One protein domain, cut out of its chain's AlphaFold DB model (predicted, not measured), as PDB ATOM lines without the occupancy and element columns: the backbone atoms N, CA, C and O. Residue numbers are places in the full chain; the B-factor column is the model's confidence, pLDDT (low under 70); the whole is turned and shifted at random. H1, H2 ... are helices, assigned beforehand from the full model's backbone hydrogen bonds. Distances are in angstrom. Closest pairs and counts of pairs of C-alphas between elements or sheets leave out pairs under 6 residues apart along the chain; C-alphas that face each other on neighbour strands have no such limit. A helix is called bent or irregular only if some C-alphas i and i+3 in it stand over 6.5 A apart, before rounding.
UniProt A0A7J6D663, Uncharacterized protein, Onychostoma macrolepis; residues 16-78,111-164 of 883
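Overview. This is residues 16 to 78 and 111 to 164 of the 883 residues of an uncharacterized protein of Onychostoma macrolepis (UniProt A0A7J6D663). This is an elongated helical body: toward one end two antiparallel pairs, H1 with H6 and the hairpin of H2 and H3, pack on each other with their lines crossed, and H4 and H5 form a corner that extends the body at the other end. H5 leads back from this corner into H6, the longest helix. The printed part has 117 residues with six named helices, H1 to H6 in order along the chain, and no named strand; the class is all helix, the packing part aligned and part crossed. It is only just compact, close to loose, with a radius of gyration of the C-alphas of 15.6 A, and spans 54 by 27 by 21 A, only just a rod.

Arrangement. H1, residues 16 to 29, touches H2, residues 33 to 49, opposite ways at a steep tilt of 46 degrees; the closest C-alphas, of Met 24 and Leu 39, are 6.0 A apart. H2 and H3, residues 56 to 74, form a helical hairpin and touch at a shallow tilt of 18 degrees, closest at the C-alphas of Val 33 and Met 70, 5.8 A. H3 is the hub, touching three helices. It only just touches H4, residues 111 to 122, with 3 pairs of C-alphas within 8 A, the closest being Ala 68 and Val 113 at 7.4 A. H4 and H5, residues 124 to 138, touch only at the corner, closest at the C-alphas of Leu 120 and Arg 127, 4.8 A. H5 and H6, residues 141 to 161, meet only through their link. H6 touches H1, opposite ways at a shallow tilt of 12 degrees; the C-alphas of Val 28 and Gln 148 are the closest, 6.1 A apart. H6 also touches H3 at a steep tilt of 46 degrees, closest at the C-alphas of Leu 62 and Leu 150, 6.8 A. H1 and H3 are apart, and so are H4 and H6. Every O i to N i+4 pair is within hydrogen-bond range in H3, H4 and H6; the counts are 9 of 10 in H1, 11 of 13 in H2 and 8 of 11 in H5.

Along the chain. H1 begins at C-alpha 16, (54.690, 66.210, 152.551), and is 19.9 A long. H2 is 25.0 A long and irregular, with C-alphas 34 and 37 7.1 A apart. H3 is 27.1 A long and H4 16.4 A. H5, 19.4 A long, is only just irregular, with C-alphas 132 and 135 6.7 A apart. H6, 30.2 A long, ends at C-alpha 161, (51.360, 60.536, 138.881).

Size, cuts and confidence. The C-alphas of Met 125 and Val 164 are the two farthest apart, 54.1 A. Residues 79 to 110 are not printed, and C-alphas 78 and 111 are 25.5 A apart across this cut. Of the links that are printed whole, H2 to H3 is short and the others are tight. The mean pLDDT of the printed part is 78.2; 13 residues are under 70, among them 111 to 114 and 162 to 164.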
ATOM      1  N   PRO A  16      54.720  64.746 152.615       75.62
ATOM      2  CA  PRO A  16      54.690  66.210 152.551       75.62
ATOM      3  C   PRO A  16      53.949  66.757 151.326       75.62
ATOM      4  O   PRO A  16      53.275  67.782 151.428       75.62
ATOM      5  N   LEU A  17      54.011  66.053 150.189       76.25
ATOM      6  CA  LEU A  17      53.254  66.419 148.996       76.25
ATOM      7  C   LEU A  17      51.744  66.285 149.216       76.25
ATOM      8  O   LEU A  17      51.024  67.226 148.910       76.25
ATOM      9  N   ARG A  18      51.256  65.179 149.799       79.81
ATOM     10  CA  ARG A  18      49.821  65.002 150.084       79.81
ATOM     11  C   ARG A  18      49.297  65.995 151.116       79.81
ATOM     12  O   ARG A  18      48.207  66.526 150.937       79.81
ATOM     13  N   LEU A  19      50.084  66.308 152.148       81.69
ATOM     14  CA  LEU A  19      49.755  67.385 153.091       81.69
ATOM     15  C   LEU A  19      49.674  68.752 152.387       81.69
ATOM     16  O   LEU A  19      48.790  69.548 152.696       81.69
ATOM     17  N   THR A  20      50.546  69.003 151.404       81.94
ATOM     18  CA  THR A  20      50.502  70.224 150.584       81.94
ATOM     19  C   THR A  20      49.270  70.232 149.675       81.94
ATOM     20  O   THR A  20      48.536  71.213 149.680       81.94
ATOM     21  N   SER A  21      48.965  69.138 148.967       84.50
ATOM     22  CA  SER A  21      47.750  68.998 148.149       84.50
ATOM     23  C   SER A  21      46.468  69.191 148.965       84.50
ATOM     24  O   SER A  21      45.569  69.899 148.520       84.50
ATOM     25  N   ALA A  22      46.386  68.621 150.172       84.81
ATOM     26  CA  ALA A  22      45.237  68.778 151.062       84.81
ATOM     27  C   ALA A  22      45.055  70.232 151.532       84.81
ATOM     28  O   ALA A  22      43.940  70.748 151.517       84.81
ATOM     29  N   PHE A  23      46.149  70.919 151.878       86.12
ATOM     30  CA  PHE A  23      46.130  72.349 152.199       86.12
ATOM     31  C   PHE A  23      45.699  73.201 150.991       86.12
ATOM     32  O   PHE A  23      44.823  74.051 151.115       86.12
ATOM     33  N   MET A  24      46.246  72.927 149.805       89.25
ATOM     34  CA  MET A  24      45.889  73.624 148.563       89.25
ATOM     35  C   MET A  24      44.428  73.388 148.152       89.25
ATOM     36  O   MET A  24      43.787  74.298 147.635       89.25
ATOM     37  N   TRP A  25      43.871  72.204 148.425       89.38
ATOM     38  CA  TRP A  25      42.441  71.932 148.275       89.38
ATOM     39  C   TRP A  25      41.597  72.746 149.262       89.38
ATOM     40  O   TRP A  25      40.613  73.373 148.867       89.38
ATOM     41  N   GLN A  26      42.011  72.791 150.533       86.31
ATOM     42  CA  GLN A  26      41.319  73.561 151.562       86.31
ATOM     43  C   GLN A  26      41.287  75.064 151.238       86.31
ATOM     44  O   GLN A  26      40.239  75.679 151.398       86.31
ATOM     45  N   VAL A  27      42.369  75.640 150.701       86.56
ATOM     46  CA  VAL A  27      42.419  77.057 150.283       86.56
ATOM     47  C   VAL A  27      41.275  77.430 149.329       86.56
ATOM     48  O   VAL A  27      40.662  78.481 149.508       86.56
ATOM     49  N   VAL A  28      40.941  76.582 148.347       86.00
ATOM     50  CA  VAL A  28      39.857  76.864 147.376       86.00
ATOM     51  C   VAL A  28      38.479  76.495 147.920       86.00
ATOM     52  O   VAL A  28      37.487  77.137 147.575       86.00
ATOM     53  N   LYS A  29      38.400  75.474 148.780       84.06
ATOM     54  CA  LYS A  29      37.156  75.092 149.460       84.06
ATOM     55  C   LYS A  29      36.681  76.193 150.412       84.06
ATOM     56  O   LYS A  29      35.517  76.574 150.367       84.06
ATOM     57  N   ASP A  30      37.598  76.718 151.218       82.44
ATOM     58  CA  ASP A  30      37.348  77.745 152.232       82.44
ATOM     59  C   ASP A  30      37.453  79.174 151.643       82.44
ATOM     60  O   ASP A  30      37.440  80.154 152.382       82.44
ATOM     61  N   GLN A  31      37.583  79.291 150.310       78.94
ATOM     62  CA  GLN A  31      37.675  80.538 149.533       78.94
ATOM     63  C   GLN A  31      38.718  81.550 150.055       78.94
ATOM     64  O   GLN A  31      38.520  82.763 149.992       78.94
ATOM     65  N   ASN A  32      39.856  81.072 150.568       81.06
ATOM     66  CA  ASN A  32      40.859  81.921 151.209       81.06
ATOM     67  C   ASN A  32      41.734  82.660 150.177       81.06
ATOM     68  O   ASN A  32      42.829  82.215 149.819       81.06
ATOM     69  N   VAL A  33      41.230  83.802 149.705       76.94
ATOM     70  CA  VAL A  33      41.813  84.610 148.621       76.94
ATOM     71  C   VAL A  33      43.262  85.037 148.893       76.94
ATOM     72  O   VAL A  33      44.083  84.987 147.978       76.94
ATOM     73  N   GLU A  34      43.627  85.358 150.141       75.38
ATOM     74  CA  GLU A  34      45.010  85.710 150.528       75.38
ATOM     75  C   GLU A  34      46.028  84.600 150.205       75.38
ATOM     76  O   GLU A  34      47.234  84.838 150.099       75.38
ATOM     77  N   GLN A  35      45.557  83.359 150.069       80.12
ATOM     78  CA  GLN A  35      46.388  82.179 149.852       80.12
ATOM     79  C   GLN A  35      46.328  81.672 148.402       80.12
ATOM     80  O   GLN A  35      47.106  80.785 148.041       80.12
ATOM     81  N   PHE A  36      45.506  82.280 147.534       81.38
ATOM     82  CA  PHE A  36      45.401  81.908 146.117       81.38
ATOM     83  C   PHE A  36      46.726  82.105 145.362       81.38
ATOM     84  O   PHE A  36      47.051  81.290 144.504       81.38
ATOM     85  N   GLY A  37      47.546  83.097 145.731       80.00
ATOM     86  CA  GLY A  37      48.887  83.270 145.154       80.00
ATOM     87  C   GLY A  37      49.831  82.082 145.411       80.00
ATOM     88  O   GLY A  37      50.596  81.700 144.530       80.00
ATOM     89  N   LYS A  38      49.731  81.426 146.578       82.81
ATOM     90  CA  LYS A  38      50.532  80.226 146.911       82.81
ATOM     91  C   LYS A  38      50.064  78.998 146.129       82.81
ATOM     92  O   LYS A  38      50.875  78.167 145.725       82.81
ATOM     93  N   LEU A  39      48.755  78.893 145.910       85.62
ATOM     94  CA  LEU A  39      48.155  77.871 145.056       85.62
ATOM     95  C   LEU A  39      48.557  78.061 143.589       85.62
ATOM     96  O   LEU A  39      48.902  77.090 142.919       85.62
ATOM     97  N   GLU A  40      48.552  79.297 143.094       83.56
ATOM     98  CA  GLU A  40      48.974  79.624 141.734       83.56
ATOM     99  C   GLU A  40      50.461  79.302 141.505       83.56
ATOM    100  O   GLU A  40      50.802  78.652 140.513       83.56
ATOM    101  N   GLU A  41      51.335  79.661 142.451       84.50
ATOM    102  CA  GLU A  41      52.752  79.279 142.438       84.50
ATOM    103  C   GLU A  41      52.914  77.749 142.406       84.50
ATOM    104  O   GLU A  41      53.616  77.219 141.543       84.50
ATOM    105  N   PHE A  42      52.203  77.021 143.276       86.44
ATOM    106  CA  PHE A  42      52.226  75.555 143.328       86.44
ATOM    107  C   PHE A  42      51.759  74.905 142.013       86.44
ATOM    108  O   PHE A  42      52.433  74.013 141.491       86.44
ATOM    109  N   VAL A  43      50.655  75.385 141.428       85.69
ATOM    110  CA  VAL A  43      50.169  74.957 140.105       85.69
ATOM    111  C   VAL A  43      51.220  75.238 139.031       85.69
ATOM    112  O   VAL A  43      51.508  74.365 138.211       85.69
ATOM    113  N   SER A  44      51.823  76.429 139.025       82.88
ATOM    114  CA  SER A  44      52.800  76.831 138.010       82.88
ATOM    115  C   SER A  44      54.096  76.017 138.094       82.88
ATOM    116  O   SER A  44      54.584  75.545 137.068       82.88
ATOM    117  N   VAL A  45      54.615  75.761 139.301       84.62
ATOM    118  CA  VAL A  45      55.788  74.899 139.529       84.62
ATOM    119  C   VAL A  45      55.506  73.464 139.082       84.62
ATOM    120  O   VAL A  45      56.254  72.921 138.268       84.62
ATOM    121  N   MET A  46      54.405  72.856 139.533       84.56
ATOM    122  CA  MET A  46      54.096  71.460 139.199       84.56
ATOM    123  C   MET A  46      53.797  71.266 137.707       84.56
ATOM    124  O   MET A  46      54.254  70.291 137.117       84.56
ATOM    125  N   THR A  47      53.108  72.209 137.057       82.56
ATOM    126  CA  THR A  47      52.840  72.153 135.604       82.56
ATOM    127  C   THR A  47      54.012  72.616 134.726       82.56
ATOM    128  O   THR A  47      53.961  72.435 133.509       82.56
ATOM    129  N   ASN A  48      55.076  73.185 135.308       81.25
ATOM    130  CA  ASN A  48      56.376  73.350 134.647       81.25
ATOM    131  C   ASN A  48      57.200  72.058 134.709       81.25
ATOM    132  O   ASN A  48      57.786  71.665 133.704       81.25
ATOM    133  N   LEU A  49      57.227  71.396 135.871       82.00
ATOM    134  CA  LEU A  49      57.923  70.120 136.062       82.00
ATOM    135  C   LEU A  49      57.262  68.980 135.275       82.00
ATOM    136  O   LEU A  49      57.958  68.137 134.716       82.00
ATOM    137  N   VAL A  50      55.925  68.963 135.212       82.94
ATOM    138  CA  VAL A  50      55.141  67.932 134.517       82.94
ATOM    139  C   VAL A  50      54.027  68.582 133.680       82.94
ATOM    140  O   VAL A  50      52.897  68.749 134.150       82.94
ATOM    141  N   PRO A  51      54.307  68.929 132.408       80.00
ATOM    142  CA  PRO A  51      53.334  69.562 131.511       80.00
ATOM    143  C   PRO A  51      52.091  68.714 131.175       80.00
ATOM    144  O   PRO A  51      51.144  69.233 130.598       80.00
ATOM    145  N   GLU A  52      52.075  67.423 131.522       80.31
ATOM    146  CA  GLU A  52      50.959  66.494 131.265       80.31
ATOM    147  C   GLU A  52      49.864  66.507 132.354       80.31
ATOM    148  O   GLU A  52      48.840  65.824 132.231       80.31
ATOM    149  N   LEU A  53      50.053  67.280 133.433       81.75
ATOM    150  CA  LEU A  53      49.061  67.419 134.506       81.75
ATOM    151  C   LEU A  53      47.818  68.206 134.060       81.75
ATOM    152  O   LEU A  53      46.703  67.817 134.400       81.75
ATOM    153  N   LEU A  54      48.005  69.274 133.275       83.50
ATOM    154  CA  LEU A  54      46.951  70.126 132.711       83.50
ATOM    155  C   LEU A  54      47.282  70.482 131.259       83.50
ATOM    156  O   LEU A  54      48.426  70.810 130.947       83.50
ATOM    157  N   SER A  55      46.278  70.528 130.379       78.62
ATOM    158  CA  SER A  55      46.472  71.111 129.043       78.62
ATOM    159  C   SER A  55      46.844  72.597 129.133       78.62
ATOM    160  O   SER A  55      46.478  73.284 130.089       78.62
ATOM    161  N   ARG A  56      47.529  73.134 128.110       69.94
ATOM    162  CA  ARG A  56      47.970  74.546 128.083       69.94
ATOM    163  C   ARG A  56      46.820  75.528 128.341       69.94
ATOM    164  O   ARG A  56      46.985  76.448 129.136       69.94
ATOM    165  N   ARG A  57      45.645  75.277 127.743       72.38
ATOM    166  CA  ARG A  57      44.426  76.068 127.974       72.38
ATOM    167  C   ARG A  57      43.954  75.961 129.425       72.38
ATOM    168  O   ARG A  57      43.806  76.989 130.065       72.38
ATOM    169  N   GLN A  58      43.799  74.752 129.973       78.62
ATOM    170  CA  GLN A  58      43.398  74.556 131.379       78.62
ATOM    171  C   GLN A  58      44.363  75.231 132.365       78.62
ATOM    172  O   GLN A  58      43.910  75.891 133.296       78.62
ATOM    173  N   ARG A  59      45.680  75.114 132.145       80.06
ATOM    174  CA  ARG A  59      46.703  75.786 132.959       80.06
ATOM    175  C   ARG A  59      46.545  77.308 132.910       80.06
ATOM    176  O   ARG A  59      46.552  77.945 133.959       80.06
ATOM    177  N   ALA A  60      46.398  77.882 131.716       73.75
ATOM    178  CA  ALA A  60      46.232  79.324 131.552       73.75
ATOM    179  C   ALA A  60      44.913  79.820 132.169       73.75
ATOM    180  O   ALA A  60      44.931  80.773 132.939       73.75
ATOM    181  N   THR A  61      43.792  79.134 131.918       77.19
ATOM    182  CA  THR A  61      42.489  79.445 132.529       77.19
ATOM    183  C   THR A  61      42.540  79.374 134.056       77.19
ATOM    184  O   THR A  61      41.985  80.252 134.709       77.19
ATOM    185  N   LEU A  62      43.240  78.392 134.639       82.62
ATOM    186  CA  LEU A  62      43.389  78.284 136.092       82.62
ATOM    187  C   LEU A  62      44.211  79.443 136.679       82.62
ATOM    188  O   LEU A  62      43.768  80.087 137.624       82.62
ATOM    189  N   ILE A  63      45.383  79.736 136.107       79.06
ATOM    190  CA  ILE A  63      46.269  80.810 136.591       79.06
ATOM    191  C   ILE A  63      45.599  82.187 136.443       79.06
ATOM    192  O   ILE A  63      45.602  82.979 137.384       79.06
ATOM    193  N   VAL A  64      44.972  82.461 135.293       77.56
ATOM    194  CA  VAL A  64      44.240  83.718 135.059       77.56
ATOM    195  C   VAL A  64      43.007  83.809 135.960       77.56
ATOM    196  O   VAL A  64      42.776  84.865 136.538       77.56
ATOM    197  N   GLY A  65      42.254  82.720 136.153       80.69
ATOM    198  CA  GLY A  65      41.076  82.691 137.028       80.69
ATOM    199  C   GLY A  65      41.408  82.943 138.503       80.69
ATOM    200  O   GLY A  65      40.753  83.769 139.140       80.69
ATOM    201  N   LEU A  66      42.469  82.308 139.022       81.69
ATOM    202  CA  LEU A  66      42.985  82.549 140.376       81.69
ATOM    203  C   LEU A  66      43.363  84.024 140.573       81.69
ATOM    204  O   LEU A  66      42.898  84.657 141.522       81.69
ATOM    205  N   ARG A  67      44.160  84.594 139.655       77.00
ATOM    206  CA  ARG A  67      44.567  86.006 139.730       77.00
ATOM    207  C   ARG A  67      43.402  86.976 139.549       77.00
ATOM    208  O   ARG A  67      43.375  87.995 140.232       77.00
ATOM    209  N   ALA A  68      42.444  86.679 138.672       76.75
ATOM    210  CA  ALA A  68      41.278  87.527 138.442       76.75
ATOM    211  C   ALA A  68      40.405  87.627 139.702       76.75
ATOM    212  O   ALA A  68      40.136  88.739 140.152       76.75
ATOM    213  N   LYS A  69      40.048  86.496 140.335       80.12
ATOM    214  CA  LYS A  69      39.306  86.502 141.610       80.12
ATOM    215  C   LYS A  69      40.082  87.256 142.697       80.12
ATOM    216  O   LYS A  69      39.505  88.098 143.377       80.12
ATOM    217  N   MET A  70      41.394  87.019 142.804       76.38
ATOM    218  CA  MET A  70      42.264  87.698 143.773       76.38
ATOM    219  C   MET A  70      42.277  89.223 143.589       76.38
ATOM    220  O   MET A  70      42.113  89.960 144.556       76.38
ATOM    221  N   ILE A  71      42.423  89.712 142.354       75.19
ATOM    222  CA  ILE A  71      42.444  91.151 142.054       75.19
ATOM    223  C   ILE A  71      41.066  91.795 142.241       75.19
ATOM    224  O   ILE A  71      40.991  92.907 142.764       75.19
ATOM    225  N   LEU A  72      39.982  91.119 141.854       76.31
ATOM    226  CA  LEU A  72      38.632  91.665 141.997       76.31
ATOM    227  C   LEU A  72      38.206  91.764 143.470       76.31
ATOM    228  O   LEU A  72      37.698  92.808 143.864       76.31
ATOM    229  N   GLU A  73      38.488  90.766 144.312       76.56
ATOM    230  CA  GLU A  73      38.195  90.871 145.752       76.56
ATOM    231  C   GLU A  73      39.076  91.938 146.442       76.56
ATOM    232  O   GLU A  73      38.578  92.686 147.280       76.56
ATOM    233  N   MET A  74      40.339  92.133 146.026       70.06
ATOM    234  CA  MET A  74      41.145  93.287 146.482       70.06
ATOM    235  C   MET A  74      40.534  94.642 146.074       70.06
ATOM    236  O   MET A  74      40.643  95.617 146.816       70.06
ATOM    237  N   CYS A  75      39.861  94.723 144.921       70.69
ATOM    238  CA  CYS A  75      39.188  95.944 144.458       70.69
ATOM    239  C   CYS A  75      37.834  96.218 145.144       70.69
ATOM    240  O   CYS A  75      37.257  97.285 144.925       70.69
ATOM    241  N   ARG A  76      37.332  95.281 145.962       70.81
ATOM    242  CA  ARG A  76      36.027  95.348 146.643       70.81
ATOM    243  C   ARG A  76      36.062  96.124 147.968       70.81
ATOM    244  O   ARG A  76      35.013  96.534 148.458       70.81
ATOM    245  N   GLY A  77      37.246  96.317 148.554       63.78
ATOM    246  CA  GLY A  77      37.442  97.030 149.823       63.78
ATOM    247  C   GLY A  77      37.595  98.553 149.696       63.78
ATOM    248  O   GLY A  77      37.791  99.106 148.611       63.78
ATOM    249  N   GLU A  78      37.562  99.249 150.837       53.31
ATOM    250  CA  GLU A  78      37.849 100.687 150.913       53.31
ATOM    251  C   GLU A  78      39.339 100.971 150.638       53.31
ATOM    252  O   GLU A  78      40.205 100.820 151.498       53.31
ATOM    253  N   ASP A 111      43.771  90.693 127.774       63.62
ATOM    254  CA  ASP A 111      43.482  92.112 127.529       63.62
ATOM    255  C   ASP A 111      42.084  92.517 128.025       63.62
ATOM    256  O   ASP A 111      41.923  93.600 128.588       63.62
ATOM    257  N   SER A 112      41.080  91.642 127.895       66.06
ATOM    258  CA  SER A 112      39.719  91.903 128.392       66.06
ATOM    259  C   SER A 112      39.671  92.011 129.921       66.06
ATOM    260  O   SER A 112      39.073  92.946 130.454       66.06
ATOM    261  N   VAL A 113      40.345  91.105 130.643       67.50
ATOM    262  CA  VAL A 113      40.460  91.181 132.113       67.50
ATOM    263  C   VAL A 113      41.267  92.412 132.539       67.50
ATOM    264  O   VAL A 113      40.902  93.078 133.507       67.50
ATOM    265  N   LEU A 114      42.327  92.762 131.802       68.81
ATOM    266  CA  LEU A 114      43.129  93.956 132.072       68.81
ATOM    267  C   LEU A 114      42.316  95.249 131.894       68.81
ATOM    268  O   LEU A 114      42.360  96.116 132.766       68.81
ATOM    269  N   GLN A 115      41.541  95.373 130.811       70.88
ATOM    270  CA  GLN A 115      40.651  96.519 130.592       70.88
ATOM    271  C   GLN A 115      39.550  96.603 131.654       70.88
ATOM    272  O   GLN A 115      39.288  97.695 132.159       70.88
ATOM    273  N   LEU A 116      38.954  95.469 132.045       72.75
ATOM    274  CA  LEU A 116      37.967  95.425 133.125       72.75
ATOM    275  C   LEU A 116      38.562  95.975 134.429       72.75
ATOM    276  O   LEU A 116      38.038  96.948 134.968       72.75
ATOM    277  N   VAL A 117      39.695  95.432 134.889       70.12
ATOM    278  CA  VAL A 117      40.359  95.873 136.130       70.12
ATOM    279  C   VAL A 117      40.752  97.354 136.076       70.12
ATOM    280  O   VAL A 117      40.533  98.070 137.048       70.12
ATOM    281  N   LEU A 118      41.278  97.848 134.950       70.25
ATOM    282  CA  LEU A 118      41.601  99.272 134.799       70.25
ATOM    283  C   LEU A 118      40.342 100.154 134.866       70.25
ATOM    284  O   LEU A 118      40.336 101.143 135.598       70.25
ATOM    285  N   SER A 119      39.249  99.768 134.201       72.69
ATOM    286  CA  SER A 119      37.990 100.528 134.225       72.69
ATOM    287  C   SER A 119      37.348 100.617 135.621       72.69
ATOM    288  O   SER A 119      36.734 101.632 135.950       72.69
ATOM    289  N   LEU A 120      37.544  99.592 136.460       71.19
ATOM    290  CA  LEU A 120      37.088  99.539 137.856       71.19
ATOM    291  C   LEU A 120      37.986 100.340 138.819       71.19
ATOM    292  O   LEU A 120      37.576 100.628 139.942       71.19
ATOM    293  N   LEU A 121      39.202 100.702 138.395       69.31
ATOM    294  CA  LEU A 121      40.131 101.552 139.150       69.31
ATOM    295  C   LEU A 121      40.019 103.039 138.775       69.31
ATOM    296  O   LEU A 121      40.364 103.889 139.593       69.31
ATOM    297  N   GLU A 122      39.549 103.360 137.566       73.31
ATOM    298  CA  GLU A 122      39.356 104.744 137.101       73.31
ATOM    299  C   GLU A 122      38.003 105.354 137.506       73.31
ATOM    300  O   GLU A 122      37.922 106.566 137.705       73.31
ATOM    301  N   ASP A 123      36.943 104.548 137.638       70.94
ATOM    302  CA  ASP A 123      35.574 105.030 137.862       70.94
ATOM    303  C   ASP A 123      34.912 104.355 139.076       70.94
ATOM    304  O   ASP A 123      34.539 103.178 139.050       70.94
ATOM    305  N   SER A 124      34.726 105.129 140.151       68.31
ATOM    306  CA  SER A 124      34.138 104.644 141.403       68.31
ATOM    307  C   SER A 124      32.666 104.243 141.282       68.31
ATOM    308  O   SER A 124      32.246 103.332 141.992       68.31
ATOM    309  N   MET A 125      31.897 104.875 140.385       66.56
ATOM    310  CA  MET A 125      30.480 104.556 140.164       66.56
ATOM    311  C   MET A 125      30.339 103.241 139.394       66.56
ATOM    312  O   MET A 125      29.536 102.387 139.769       66.56
ATOM    313  N   LYS A 126      31.160 103.033 138.350       74.19
ATOM    314  CA  LYS A 126      31.213 101.742 137.639       74.19
ATOM    315  C   LYS A 126      31.651 100.611 138.563       74.19
ATOM    316  O   LYS A 126      31.099  99.519 138.472       74.19
ATOM    317  N   ARG A 127      32.615 100.869 139.453       75.19
ATOM    318  CA  ARG A 127      33.087  99.896 140.446       75.19
ATOM    319  C   ARG A 127      31.970  99.449 141.390       75.19
ATOM    320  O   ARG A 127      31.814  98.253 141.613       75.19
ATOM    321  N   GLU A 128      31.189 100.387 141.919       74.12
ATOM    322  CA  GLU A 128      30.077 100.080 142.826       74.12
ATOM    323  C   GLU A 128      28.965  99.285 142.123       74.12
ATOM    324  O   GLU A 128      28.588  98.217 142.603       74.12
ATOM    325  N   TYR A 129      28.541  99.717 140.928       78.12
ATOM    326  CA  TYR A 129      27.593  98.969 140.090       78.12
ATOM    327  C   TYR A 129      28.095  97.552 139.757       78.12
ATOM    328  O   TYR A 129      27.348  96.581 139.861       78.12
ATOM    329  N   PHE A 130      29.375  97.407 139.395       82.31
ATOM    330  CA  PHE A 130      29.967  96.108 139.077       82.31
ATOM    331  C   PHE A 130      29.919  95.146 140.269       82.31
ATOM    332  O   PHE A 130      29.551  93.990 140.081       82.31
ATOM    333  N   PHE A 131      30.241  95.593 141.488       81.88
ATOM    334  CA  PHE A 131      30.209  94.715 142.665       81.88
ATOM    335  C   PHE A 131      28.801  94.402 143.191       81.88
ATOM    336  O   PHE A 131      28.649  93.392 143.878       81.88
ATOM    337  N   GLN A 132      27.794  95.219 142.864       76.38
ATOM    338  CA  GLN A 132      26.391  94.949 143.198       76.38
ATOM    339  C   GLN A 132      25.727  94.011 142.176       76.38
ATOM    340  O   GLN A 132      25.189  92.982 142.568       76.38
ATOM    341  N   GLU A 133      25.822  94.311 140.876       74.12
ATOM    342  CA  GLU A 133      25.019  93.639 139.838       74.12
ATOM    343  C   GLU A 133      25.785  92.571 139.038       74.12
ATOM    344  O   GLU A 133      25.226  91.542 138.670       74.12
ATOM    345  N   VAL A 134      27.073  92.789 138.742       78.25
ATOM    346  CA  VAL A 134      27.824  91.957 137.774       78.25
ATOM    347  C   VAL A 134      28.666  90.886 138.467       78.25
ATOM    348  O   VAL A 134      28.680  89.725 138.057       78.25
ATOM    349  N   PHE A 135      29.365  91.256 139.538       81.19
ATOM    350  CA  PHE A 135      30.266  90.375 140.275       81.19
ATOM    351  C   PHE A 135      29.563  89.151 140.894       81.19
ATOM    352  O   PHE A 135      30.117  88.058 140.768       81.19
ATOM    353  N   PRO A 136      28.351  89.251 141.491       78.00
ATOM    354  CA  PRO A 136      27.658  88.076 142.030       78.00
ATOM    355  C   PRO A 136      27.202  87.076 140.959       78.00
ATOM    356  O   PRO A 136      27.002  85.906 141.279       78.00
ATOM    357  N   VAL A 137      27.052  87.525 139.707       73.38
ATOM    358  CA  VAL A 137      26.599  86.707 138.573       73.38
ATOM    359  C   VAL A 137      27.789  86.059 137.859       73.38
ATOM    360  O   VAL A 137      27.867  84.838 137.779       73.38
ATOM    361  N   GLU A 138      28.753  86.860 137.397       74.31
ATOM    362  CA  GLU A 138      29.877  86.394 136.562       74.31
ATOM    363  C   GLU A 138      31.057  85.825 137.377       74.31
ATOM    364  O   GLU A 138      31.788  84.957 136.904       74.31
ATOM    365  N   TYR A 139      31.249  86.298 138.614       78.06
ATOM    366  CA  TYR A 139      32.367  85.922 139.497       78.06
ATOM    367  C   TYR A 139      31.898  85.328 140.837       78.06
ATOM    368  O   TYR A 139      32.690  85.198 141.777       78.06
ATOM    369  N   GLY A 140      30.615  84.972 140.930       74.81
ATOM    370  CA  GLY A 140      29.990  84.388 142.112       74.81
ATOM    371  C   GLY A 140      30.150  82.861 142.212       74.81
ATOM    372  O   GLY A 140      31.179  82.306 141.812       74.81
ATOM    373  N   PRO A 141      29.143  82.142 142.746       77.62
ATOM    374  CA  PRO A 141      29.308  80.758 143.190       77.62
ATOM    375  C   PRO A 141      29.634  79.772 142.062       77.62
ATOM    376  O   PRO A 141      30.283  78.762 142.321       77.62
ATOM    377  N   ASP A 142      29.217  80.030 140.821       74.12
ATOM    378  CA  ASP A 142      29.502  79.132 139.694       74.12
ATOM    379  C   ASP A 142      30.918  79.317 139.125       74.12
ATOM    380  O   ASP A 142      31.548  78.333 138.728       74.12
ATOM    381  N   PHE A 143      31.479  80.530 139.207       83.50
ATOM    382  CA  PHE A 143      32.907  80.768 138.971       83.50
ATOM    383  C   PHE A 143      33.753  80.016 140.009       83.50
ATOM    384  O   PHE A 143      34.708  79.319 139.660       83.50
ATOM    385  N   ASP A 144      33.364  80.091 141.284       81.19
ATOM    386  CA  ASP A 144      34.077  79.420 142.373       81.19
ATOM    387  C   ASP A 144      33.989  77.887 142.271       81.19
ATOM    388  O   ASP A 144      34.994  77.201 142.466       81.19
ATOM    389  N   LYS A 145      32.834  77.330 141.874       81.19
ATOM    390  CA  LYS A 145      32.701  75.898 141.540       81.19
ATOM    391  C   LYS A 145      33.609  75.504 140.374       81.19
ATOM    392  O   LYS A 145      34.285  74.480 140.458       81.19
ATOM    393  N   ALA A 146      33.660  76.294 139.299       78.19
ATOM    394  CA  ALA A 146      34.529  76.015 138.153       78.19
ATOM    395  C   ALA A 146      36.018  76.018 138.553       78.19
ATOM    396  O   ALA A 146      36.780  75.142 138.133       78.19
ATOM    397  N   LEU A 147      36.413  76.950 139.425       84.12
ATOM    398  CA  LEU A 147      37.752  77.038 140.003       84.12
ATOM    399  C   LEU A 147      38.078  75.811 140.876       84.12
ATOM    400  O   LEU A 147      39.128  75.192 140.699       84.12
ATOM    401  N   GLN A 148      37.154  75.403 141.756       87.19
ATOM    402  CA  GLN A 148      37.276  74.190 142.574       87.19
ATOM    403  C   GLN A 148      37.392  72.925 141.710       87.19
ATOM    404  O   GLN A 148      38.289  72.117 141.939       87.19
ATOM    405  N   VAL A 149      36.565  72.762 140.673       84.19
ATOM    406  CA  VAL A 149      36.649  71.621 139.742       84.19
ATOM    407  C   VAL A 149      38.014  71.571 139.047       84.19
ATOM    408  O   VAL A 149      38.620  70.502 138.956       84.19
ATOM    409  N   LEU A 150      38.536  72.715 138.595       81.44
ATOM    410  CA  LEU A 150      39.798  72.777 137.857       81.44
ATOM    411  C   LEU A 150      41.024  72.512 138.752       81.44
ATOM    412  O   LEU A 150      41.960  71.829 138.323       81.44
ATOM    413  N   VAL A 151      40.999  72.965 140.011       87.94
ATOM    414  CA  VAL A 151      42.030  72.640 141.016       87.94
ATOM    415  C   VAL A 151      41.923  71.187 141.481       87.94
ATOM    416  O   VAL A 151      42.939  70.503 141.568       87.94
ATOM    417  N   GLY A 152      40.713  70.673 141.712       84.12
ATOM    418  CA  GLY A 152      40.487  69.273 142.084       84.12
ATOM    419  C   GLY A 152      40.954  68.301 140.997       84.12
ATOM    420  O   GLY A 152      41.598  67.295 141.296       84.12
ATOM    421  N   PHE A 153      40.722  68.642 139.726       82.69
ATOM    422  CA  PHE A 153      41.257  67.907 138.578       82.69
ATOM    423  C   PHE A 153      42.796  67.907 138.564       82.69
ATOM    424  O   PHE A 153      43.402  66.843 138.444       82.69
ATOM    425  N   PHE A 154      43.435  69.067 138.760       89.50
ATOM    426  CA  PHE A 154      44.895  69.179 138.871       89.50
ATOM    427  C   PHE A 154      45.473  68.332 140.019       89.50
ATOM    428  O   PHE A 154      46.404  67.556 139.796       89.50
ATOM    429  N   LEU A 155      44.908  68.428 141.227       87.69
ATOM    430  CA  LEU A 155      45.387  67.684 142.398       87.69
ATOM    431  C   LEU A 155      45.189  66.168 142.233       87.69
ATOM    432  O   LEU A 155      46.099  65.399 142.533       87.69
ATOM    433  N   SER A 156      44.055  65.734 141.676       84.06
ATOM    434  CA  SER A 156      43.793  64.322 141.355       84.06
ATOM    435  C   SER A 156      44.803  63.765 140.340       84.06
ATOM    436  O   SER A 156      45.356  62.681 140.537       84.06
ATOM    437  N   ARG A 157      45.130  64.532 139.290       81.81
ATOM    438  CA  ARG A 157      46.169  64.174 138.307       81.81
ATOM    439  C   ARG A 157      47.566  64.100 138.936       81.81
ATOM    440  O   ARG A 157      48.338  63.212 138.579       81.81
ATOM    441  N   LEU A 158      47.875  64.984 139.887       82.44
ATOM    442  CA  LEU A 158      49.144  64.988 140.622       82.44
ATOM    443  C   LEU A 158      49.286  63.764 141.546       82.44
ATOM    444  O   LEU A 158      50.364  63.175 141.611       82.44
ATOM    445  N   GLU A 159      48.207  63.328 142.206       79.56
ATOM    446  CA  GLU A 159      48.219  62.092 143.006       79.56
ATOM    447  C   GLU A 159      48.314  60.819 142.151       79.56
ATOM    448  O   GLU A 159      49.001  59.874 142.541       79.56
ATOM    449  N   GLN A 160      47.676  60.787 140.974       78.38
ATOM    450  CA  GLN A 160      47.788  59.665 140.029       78.38
ATOM    451  C   GLN A 160      49.220  59.472 139.509       78.38
ATOM    452  O   GLN A 160      49.629  58.342 139.250       78.38
ATOM    453  N   LEU A 161      49.975  60.564 139.350       75.75
ATOM    454  CA  LEU A 161      51.360  60.536 138.881       75.75
ATOM    455  C   LEU A 161      52.336  59.982 139.932       75.75
ATOM    456  O   LEU A 161      53.348  59.381 139.578       75.75
ATOM    457  N   LEU A 162      52.044  60.199 141.217       69.31
ATOM    458  CA  LEU A 162      52.933  59.885 142.338       69.31
ATOM    459  C   LEU A 162      52.260  58.908 143.322       69.31
ATOM    460  O   LEU A 162      52.019  59.261 144.482       69.31
ATOM    461  N   PRO A 163      51.950  57.670 142.880       65.00
ATOM    462  CA  PRO A 163      51.359  56.652 143.737       65.00
ATOM    463  C   PRO A 163      52.318  56.277 144.871       65.00
ATOM    464  O   PRO A 163      53.525  56.141 144.671       65.00
ATOM    465  N   VAL A 164      51.773  56.068 146.072       66.38
ATOM    466  CA  VAL A 164      52.567  55.666 147.241       66.38
ATOM    467  C   VAL A 164      53.118  54.248 147.015       66.38
ATOM    468  O   VAL A 164      52.319  53.318 146.878       66.38
TER     469      VAL A 164